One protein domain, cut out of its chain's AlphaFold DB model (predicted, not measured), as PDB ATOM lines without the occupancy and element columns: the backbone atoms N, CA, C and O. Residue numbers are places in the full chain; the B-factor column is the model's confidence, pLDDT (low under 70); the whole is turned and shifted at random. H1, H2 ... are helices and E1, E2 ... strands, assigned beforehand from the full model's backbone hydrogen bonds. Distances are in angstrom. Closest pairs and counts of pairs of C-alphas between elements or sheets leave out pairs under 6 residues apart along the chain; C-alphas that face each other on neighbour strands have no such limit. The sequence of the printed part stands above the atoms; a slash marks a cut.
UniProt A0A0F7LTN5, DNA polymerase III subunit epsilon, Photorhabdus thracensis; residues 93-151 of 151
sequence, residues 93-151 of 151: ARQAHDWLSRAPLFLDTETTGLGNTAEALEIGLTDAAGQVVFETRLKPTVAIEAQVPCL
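This is residues 93 to 151 of the 151 residues of the protein "DNA polymerase III subunit epsilon" of Photorhabdus thracensis (UniProt A0A0F7LTN5). A narrow sheet of three strands makes the middle of a long, loose shape, with the short helix H1 sticking out past one end and the tail, residues 138 to 151, folding back at the other. The 59 printed residues run H1, E1, E2, E3; the class is mixed, with 27 residues in named elements, under half. E1, E2, E3 form an antiparallel meander, each strand beside the one before. The radius of gyration of the C-alphas is 15.0 A, the spans 43 by 20 by 17 A.

H1, residues 93 to 100, begins at C-alpha 93 (144.174, 110.875, 68.821). E1 is residues 106 to 111, 16.5 A; E2, 120 to 126, 17.0 A; E3, 132 to 137, 14.1 A, ending at (147.204, 142.079, 84.404).

H1, with every O i to N i+4 pair within hydrogen-bond range, is not on the sheet. Hairpin E1 and E2 has N 108 and O 124 at 3.0 A; hairpin E2 and E3 has N 125 and O 134 at 2.8 A.

The C-alphas farthest apart, Arg 94 and Ala 143, are 44.3 A apart. The printed part has no cut and no long link; pLDDT is under 70 at residues 148 to 151.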
ATOM      1  N   ALA A  93     145.127 110.931  67.716       97.19
ATOM      2  CA  ALA A  93     144.174 110.875  68.821       97.19
ATOM      3  C   ALA A  93     144.812 110.303  70.094       97.19
ATOM      4  O   ALA A  93     144.579 110.824  71.180       97.19
ATOM      5  N   ARG A  94     145.658 109.268  69.966       95.69
ATOM      6  CA  ARG A  94     146.435 108.736  71.096       95.69
ATOM      7  C   ARG A  94     147.387 109.784  71.666       95.69
ATOM      8  O   ARG A  94     147.395 109.988  72.867       95.69
ATOM      9  N   GLN A  95     148.136 110.472  70.811       96.88
ATOM     10  CA  GLN A  95     149.056 111.522  71.244       96.88
ATOM     11  C   GLN A  95     148.327 112.678  71.945       96.88
ATOM     12  O   GLN A  95     148.760 113.119  73.004       96.88
ATOM     13  N   ALA A  96     147.199 113.130  71.395       96.12
ATOM     14  CA  ALA A  96     146.365 114.151  72.021       96.12
ATOM     15  C   ALA A  96     145.826 113.683  73.382       96.12
ATOM     16  O   ALA A  96     145.858 114.438  74.349       96.12
ATOM     17  N   HIS A  97     145.386 112.426  73.480       96.06
ATOM     18  CA  HIS A  97     144.970 111.836  74.748       96.06
ATOM     19  C   HIS A  97     146.117 111.794  75.766       96.06
ATOM     20  O   HIS A  97     145.908 112.174  76.916       96.06
ATOM     21  N   ASP A  98     147.323 111.400  75.355       96.38
ATOM     22  CA  ASP A  98     148.505 111.375  76.223       96.38
ATOM     23  C   ASP A  98     148.879 112.784  76.714       96.38
ATOM     24  O   ASP A  98     149.278 112.947  77.867       96.38
ATOM     25  N   TRP A  99     148.735 113.810  75.867       95.88
ATOM     26  CA  TRP A  99     148.937 115.209  76.256       95.88
ATOM     27  C   TRP A  99     147.893 115.685  77.261       95.88
ATOM     28  O   TRP A  99     148.263 116.203  78.310       95.88
ATOM     29  N   LEU A 100     146.607 115.462  76.985       95.81
ATOM     30  CA  LEU A 100     145.512 115.871  77.868       95.81
ATOM     31  C   LEU A 100     145.535 115.126  79.210       95.81
ATOM     32  O   LEU A 100     145.246 115.714  80.249       95.81
ATOM     33  N   SER A 101     145.948 113.856  79.215       96.19
ATOM     34  CA  SER A 101     146.045 113.035  80.434       96.19
ATOM     35  C   SER A 101     147.128 113.507  81.403       96.19
ATOM     36  O   SER A 101     147.121 113.116  82.566       96.19
ATOM     37  N   ARG A 102     148.056 114.359  80.953       96.69
ATOM     38  CA  ARG A 102     149.066 114.992  81.813       96.69
ATOM     39  C   ARG A 102     148.546 116.242  82.527       96.69
ATOM     40  O   ARG A 102     149.352 116.930  83.141       96.69
ATOM     41  N   ALA A 103     147.242 116.524  82.439       95.38
ATOM     42  CA  ALA A 103     146.604 117.716  82.995       95.38
ATOM     43  C   ALA A 103     147.357 119.011  82.612       95.38
ATOM     44  O   ALA A 103     147.870 119.708  83.488       95.38
ATOM     45  N   PRO A 104     147.499 119.304  81.302       97.12
ATOM     46  CA  PRO A 104     148.227 120.479  80.853       97.12
ATOM     47  C   PRO A 104     147.474 121.760  81.227       97.12
ATOM     48  O   PRO A 104     146.246 121.764  81.335       97.12
ATOM     49  N   LEU A 105     148.231 122.848  81.352       97.50
ATOM     50  CA  LEU A 105     147.692 124.201  81.374       97.50
ATOM     51  C   LEU A 105     147.882 124.843  80.001       97.50
ATOM     52  O   LEU A 105     148.919 124.654  79.360       97.50
ATOM     53  N   PHE A 106     146.887 125.604  79.567       96.81
ATOM     54  CA  PHE A 106     146.925 126.401  78.351       96.81
ATOM     55  C   PHE A 106     147.295 127.828  78.733       96.81
ATOM     56  O   PHE A 106     146.609 128.435  79.551       96.81
ATOM     57  N   LEU A 107     148.398 128.317  78.170       97.06
ATOM     58  CA  LEU A 107     148.909 129.663  78.391       97.06
ATOM     59  C   LEU A 107     148.481 130.565  77.245       97.06
ATOM     60  O   LEU A 107     148.748 130.250  76.086       97.06
ATOM     61  N   ASP A 108     147.892 131.690  77.611       95.75
ATOM     62  CA  ASP A 108     147.628 132.805  76.720       95.75
ATOM     63  C   ASP A 108     148.266 134.073  77.293       95.75
ATOM     64  O   ASP A 108     148.322 134.259  78.516       95.75
ATOM     65  N   THR A 109     148.819 134.910  76.419       94.31
ATOM     66  CA  THR A 109     149.506 136.139  76.821       94.31
ATOM     67  C   THR A 109     149.230 137.251  75.837       94.31
ATOM     68  O   THR A 109     149.444 137.080  74.639       94.31
ATOM     69  N   GLU A 110     148.916 138.417  76.374       94.00
ATOM     70  CA  GLU A 110     148.812 139.655  75.613       94.00
ATOM     71  C   GLU A 110     150.065 140.476  75.875       94.00
ATOM     72  O   GLU A 110     150.548 140.519  77.008       94.00
ATOM     73  N   THR A 111     150.635 141.101  74.848       94.38
ATOM     74  CA  THR A 111     151.940 141.770  74.941       94.38
ATOM     75  C   THR A 111     151.884 143.216  74.462       94.38
ATOM     76  O   THR A 111     150.978 143.627  73.744       94.38
ATOM     77  N   THR A 112     152.879 144.019  74.838       94.50
ATOM     78  CA  THR A 112     153.017 145.407  74.370       94.50
ATOM     79  C   THR A 112     153.402 145.520  72.890       94.50
ATOM     80  O   THR A 112     153.367 146.625  72.352       94.50
ATOM     81  N   GLY A 113     153.782 144.414  72.238       92.44
ATOM     82  CA  GLY A 113     154.304 144.363  70.871       92.44
ATOM     83  C   GLY A 113     154.801 142.967  70.477       92.44
ATOM     84  O   GLY A 113     154.691 142.015  71.252       92.44
ATOM     85  N   LEU A 114     155.378 142.840  69.277       91.12
ATOM     86  CA  LEU A 114     155.962 141.579  68.765       91.12
ATOM     87  C   LEU A 114     157.501 141.544  68.828       91.12
ATOM     88  O   LEU A 114     158.121 140.536  68.482       91.12
ATOM     89  N   GLY A 115     158.125 142.657  69.220       90.25
ATOM     90  CA  GLY A 115     159.575 142.784  69.330       90.25
ATOM     91  C   GLY A 115     160.175 141.995  70.497       90.25
ATOM     92  O   GLY A 115     159.498 141.600  71.439       90.25
ATOM     93  N   ASN A 116     161.497 141.824  70.479       93.19
ATOM     94  CA  ASN A 116     162.246 141.168  71.561       93.19
ATOM     95  C   ASN A 116     162.290 141.968  72.880       93.19
ATOM     96  O   ASN A 116     162.777 141.453  73.882       93.19
ATOM     97  N   THR A 117     161.807 143.210  72.873       92.81
ATOM     98  CA  THR A 117     161.622 144.063  74.054       92.81
ATOM     99  C   THR A 117     160.156 144.183  74.470       92.81
ATOM    100  O   THR A 117     159.847 144.999  75.335       92.81
ATOM    101  N   ALA A 118     159.245 143.442  73.830       93.69
ATOM    102  CA  ALA A 118     157.845 143.440  74.217       93.69
ATOM    103  C   ALA A 118     157.673 142.793  75.595       93.69
ATOM    104  O   ALA A 118     158.314 141.793  75.923       93.69
ATOM    105  N   GLU A 119     156.788 143.369  76.395       95.31
ATOM    106  CA  GLU A 119     156.460 142.891  77.733       95.31
ATOM    107  C   GLU A 119     155.043 142.321  77.745       95.31
ATOM    108  O   GLU A 119     154.197 142.739  76.956       95.31
ATOM    109  N   ALA A 120     154.764 141.379  78.645       94.50
ATOM    110  CA  ALA A 120     153.408 140.880  78.846       94.50
ATOM    111  C   ALA A 120     152.540 141.932  79.561       94.50
ATOM    112  O   ALA A 120     152.956 142.521  80.559       94.50
ATOM    113  N   LEU A 121     151.325 142.131  79.058       95.12
ATOM    114  CA  LEU A 121     150.250 142.947  79.626       95.12
ATOM    115  C   LEU A 121     149.253 142.097  80.410       95.12
ATOM    116  O   LEU A 121     148.751 142.528  81.445       95.12
ATOM    117  N   GLU A 122     148.976 140.892  79.923       95.94
ATOM    118  CA  GLU A 122     148.064 139.941  80.547       95.94
ATOM    119  C   GLU A 122     148.640 138.530  80.432       95.94
ATOM    120  O   GLU A 122     149.289 138.195  79.439       95.94
ATOM    121  N   ILE A 123     148.433 137.722  81.470       96.94
ATOM    122  CA  ILE A 123     148.753 136.295  81.471       96.94
ATOM    123  C   ILE A 123     147.511 135.546  81.940       96.94
ATOM    124  O   ILE A 123     147.067 135.746  83.074       96.94
ATOM    125  N   GLY A 124     147.007 134.657  81.088       97.69
ATOM    126  CA  GLY A 124     145.912 133.743  81.384       97.69
ATOM    127  C   GLY A 124     146.385 132.291  81.362       97.69
ATOM    128  O   GLY A 124     147.110 131.871  80.461       97.69
ATOM    129  N   LEU A 125     145.970 131.509  82.359       98.19
ATOM    130  CA  LEU A 125     146.138 130.058  82.392       98.19
ATOM    131  C   LEU A 125     144.781 129.385  82.563       98.19
ATOM    132  O   LEU A 125     144.063 129.666  83.526       98.19
ATOM    133  N   THR A 126     144.473 128.428  81.692       98.19
ATOM    134  CA  THR A 126     143.299 127.557  81.839       98.19
ATOM    135  C   THR A 126     143.696 126.089  81.899       98.19
ATOM    136  O   THR A 126     144.753 125.697  81.402       98.19
ATOM    137  N   ASP A 127     142.877 125.260  82.540       97.19
ATOM    138  CA  ASP A 127     143.029 123.806  82.496       97.19
ATOM    139  C   ASP A 127     142.313 123.184  81.279       97.19
ATOM    140  O   ASP A 127     141.637 123.855  80.497       97.19
ATOM    141  N   ALA A 128     142.436 121.866  81.114       95.56
ATOM    142  CA  ALA A 128     141.773 121.131  80.032       95.56
ATOM    143  C   ALA A 128     140.239 121.055  80.139       95.56
ATOM    144  O   ALA A 128     139.595 120.637  79.176       95.56
ATOM    145  N   ALA A 129     139.649 121.446  81.272       94.75
ATOM    146  CA  ALA A 129     138.207 121.614  81.419       94.75
ATOM    147  C   ALA A 129     137.746 123.037  81.044       94.75
ATOM    148  O   ALA A 129     136.544 123.297  81.027       94.75
ATOM    149  N   GLY A 130     138.682 123.935  80.714       94.56
ATOM    150  CA  GLY A 130     138.413 125.335  80.401       94.56
ATOM    151  C   GLY A 130     138.266 126.218  81.639       94.56
ATOM    152  O   GLY A 130     137.818 127.355  81.517       94.56
ATOM    153  N   GLN A 131     138.631 125.725  82.824       97.50
ATOM    154  CA  GLN A 131     138.573 126.512  84.048       97.50
ATOM    155  C   GLN A 131     139.793 127.419  84.142       97.50
ATOM    156  O   GLN A 131     140.921 126.986  83.901       97.50
ATOM    157  N   VAL A 132     139.569 128.674  84.528       97.44
ATOM    158  CA  VAL A 132     140.648 129.635  84.768       97.44
ATOM    159  C   VAL A 132     141.388 129.239  86.040       97.44
ATOM    160  O   VAL A 132     140.812 129.197  87.127       97.44
ATOM    161  N   VAL A 133     142.674 128.937  85.892       97.94
ATOM    162  CA  VAL A 133     143.581 128.590  86.994       97.94
ATOM    163  C   VAL A 133     144.302 129.835  87.498       97.94
ATOM    164  O   VAL A 133     144.575 129.959  88.691       97.94
ATOM    165  N   PHE A 134     144.612 130.761  86.592       98.00
ATOM    166  CA  PHE A 134     145.299 132.005  86.900       98.00
ATOM    167  C   PHE A 134     144.973 133.058  85.845       98.00
ATOM    168  O   PHE A 134     144.928 132.750  84.657       98.00
ATOM    169  N   GLU A 135     144.792 134.296  86.282       97.69
ATOM    170  CA  GLU A 135     144.610 135.453  85.413       97.69
ATOM    171  C   GLU A 135     145.201 136.672  86.116       97.69
ATOM    172  O   GLU A 135     144.918 136.921  87.293       97.69
ATOM    173  N   THR A 136     146.052 137.424  85.423       97.19
ATOM    174  CA  THR A 136     146.591 138.677  85.957       97.19
ATOM    175  C   THR A 136     146.872 139.676  84.854       97.19
ATOM    176  O   THR A 136     147.334 139.318  83.773       97.19
ATOM    177  N   ARG A 137     146.706 140.955  85.196       96.69
ATOM    178  CA  ARG A 137     147.204 142.079  84.404       96.69
ATOM    179  C   ARG A 137     148.505 142.599  84.989       96.69
ATOM    180  O   ARG A 137     148.685 142.634  86.207       96.69
ATOM    181  N   LEU A 138     149.407 143.001  84.111       94.50
ATOM    182  CA  LEU A 138     150.737 143.491  84.425       94.50
ATOM    183  C   LEU A 138     150.861 144.926  83.926       94.50
ATOM    184  O   LEU A 138     150.353 145.288  82.867       94.50
ATOM    185  N   LYS A 139     151.536 145.765  84.711       94.94
ATOM    186  CA  LYS A 139     151.848 147.127  84.290       94.94
ATOM    187  C   LYS A 139     153.182 147.114  83.536       94.94
ATOM    188  O   LYS A 139     154.189 146.806  84.175       94.94
ATOM    189  N   PRO A 140     153.212 147.472  82.243       93.38
ATOM    190  CA  PRO A 140     154.450 147.496  81.482       93.38
ATOM    191  C   PRO A 140     155.338 148.676  81.897       93.38
ATOM    192  O   PRO A 140     154.867 149.703  82.402       93.38
ATOM    193  N   THR A 141     156.632 148.524  81.653       95.56
ATOM    194  CA  THR A 141     157.659 149.564  81.747       95.56
ATOM    195  C   THR A 141     157.974 150.191  80.389       95.56
ATOM    196  O   THR A 141     158.504 151.303  80.336       95.56
ATOM    197  N   VAL A 142     157.599 149.516  79.297       92.75
ATOM    198  CA  VAL A 142     157.745 150.001  77.918       92.75
ATOM    199  C   VAL A 142     156.442 150.582  77.362       92.75
ATOM    200  O   VAL A 142     155.349 150.334  77.874       92.75
ATOM    201  N   ALA A 143     156.553 151.374  76.293       91.06
ATOM    202  CA  ALA A 143     155.389 151.851  75.554       91.06
ATOM    203  C   ALA A 143     154.684 150.692  74.828       91.06
ATOM    204  O   ALA A 143     155.327 149.741  74.389       91.06
ATOM    205  N   ILE A 144     153.366 150.807  74.677       90.44
ATOM    206  CA  ILE A 144     152.554 149.863  73.905       90.44
ATOM    207  C   ILE A 144     152.614 150.273  72.430       90.44
ATOM    208  O   ILE A 144     152.368 151.436  72.097       90.44
ATOM    209  N   GLU A 145     152.966 149.339  71.550       88.88
ATOM    210  CA  GLU A 145     153.008 149.562  70.106       88.88
ATOM    211  C   GLU A 145     151.594 149.827  69.559       88.88
ATOM    212  O   GLU A 145     150.652 149.092  69.836       88.88
ATOM    213  N   ALA A 146     151.438 150.857  68.721       80.00
ATOM    214  CA  ALA A 146     150.124 151.315  68.246       80.00
ATOM    215  C   ALA A 146     149.365 150.313  67.349       80.00
ATOM    216  O   ALA A 146     148.182 150.510  67.084       80.00
ATOM    217  N   GLN A 147     150.048 149.287  66.831       72.50
ATOM    218  CA  GLN A 147     149.451 148.248  65.981       72.50
ATOM    219  C   GLN A 147     148.964 147.032  66.775       72.50
ATOM    220  O   GLN A 147     148.338 146.149  66.189       72.50
ATOM    221  N   VAL A 148     149.224 146.980  68.084       65.50
ATOM    222  CA  VAL A 148     148.623 145.969  68.952       65.50
ATOM    223  C   VAL A 148     147.159 146.361  69.160       65.50
ATOM    224  O   VAL A 148     146.899 147.494  69.575       65.50
ATOM    225  N   PRO A 149     146.187 145.487  68.839       56.94
ATOM    226  CA  PRO A 149     144.788 145.771  69.113       56.94
ATOM    227  C   PRO A 149     144.626 146.010  70.615       56.94
ATOM    228  O   PRO A 149     144.941 145.138  71.419       56.94
ATOM    229  N   CYS A 150     144.163 147.196  71.003       51.66
ATOM    230  CA  CYS A 150     143.742 147.424  72.378       51.66
ATOM    231  C   CYS A 150     142.584 146.464  72.696       51.66
ATOM    232  O   CYS A 150     141.617 146.424  71.929       51.66
ATOM    233  N   LEU A 151     142.690 145.718  73.801       48.75
ATOM    234  CA  LEU A 151     141.568 144.997  74.418       48.75
ATOM    235  C   LEU A 151     140.465 145.964  74.865       48.75
ATOM    236  O   LEU A 151     140.816 147.013  75.459       48.75
TER     237      LEU A 151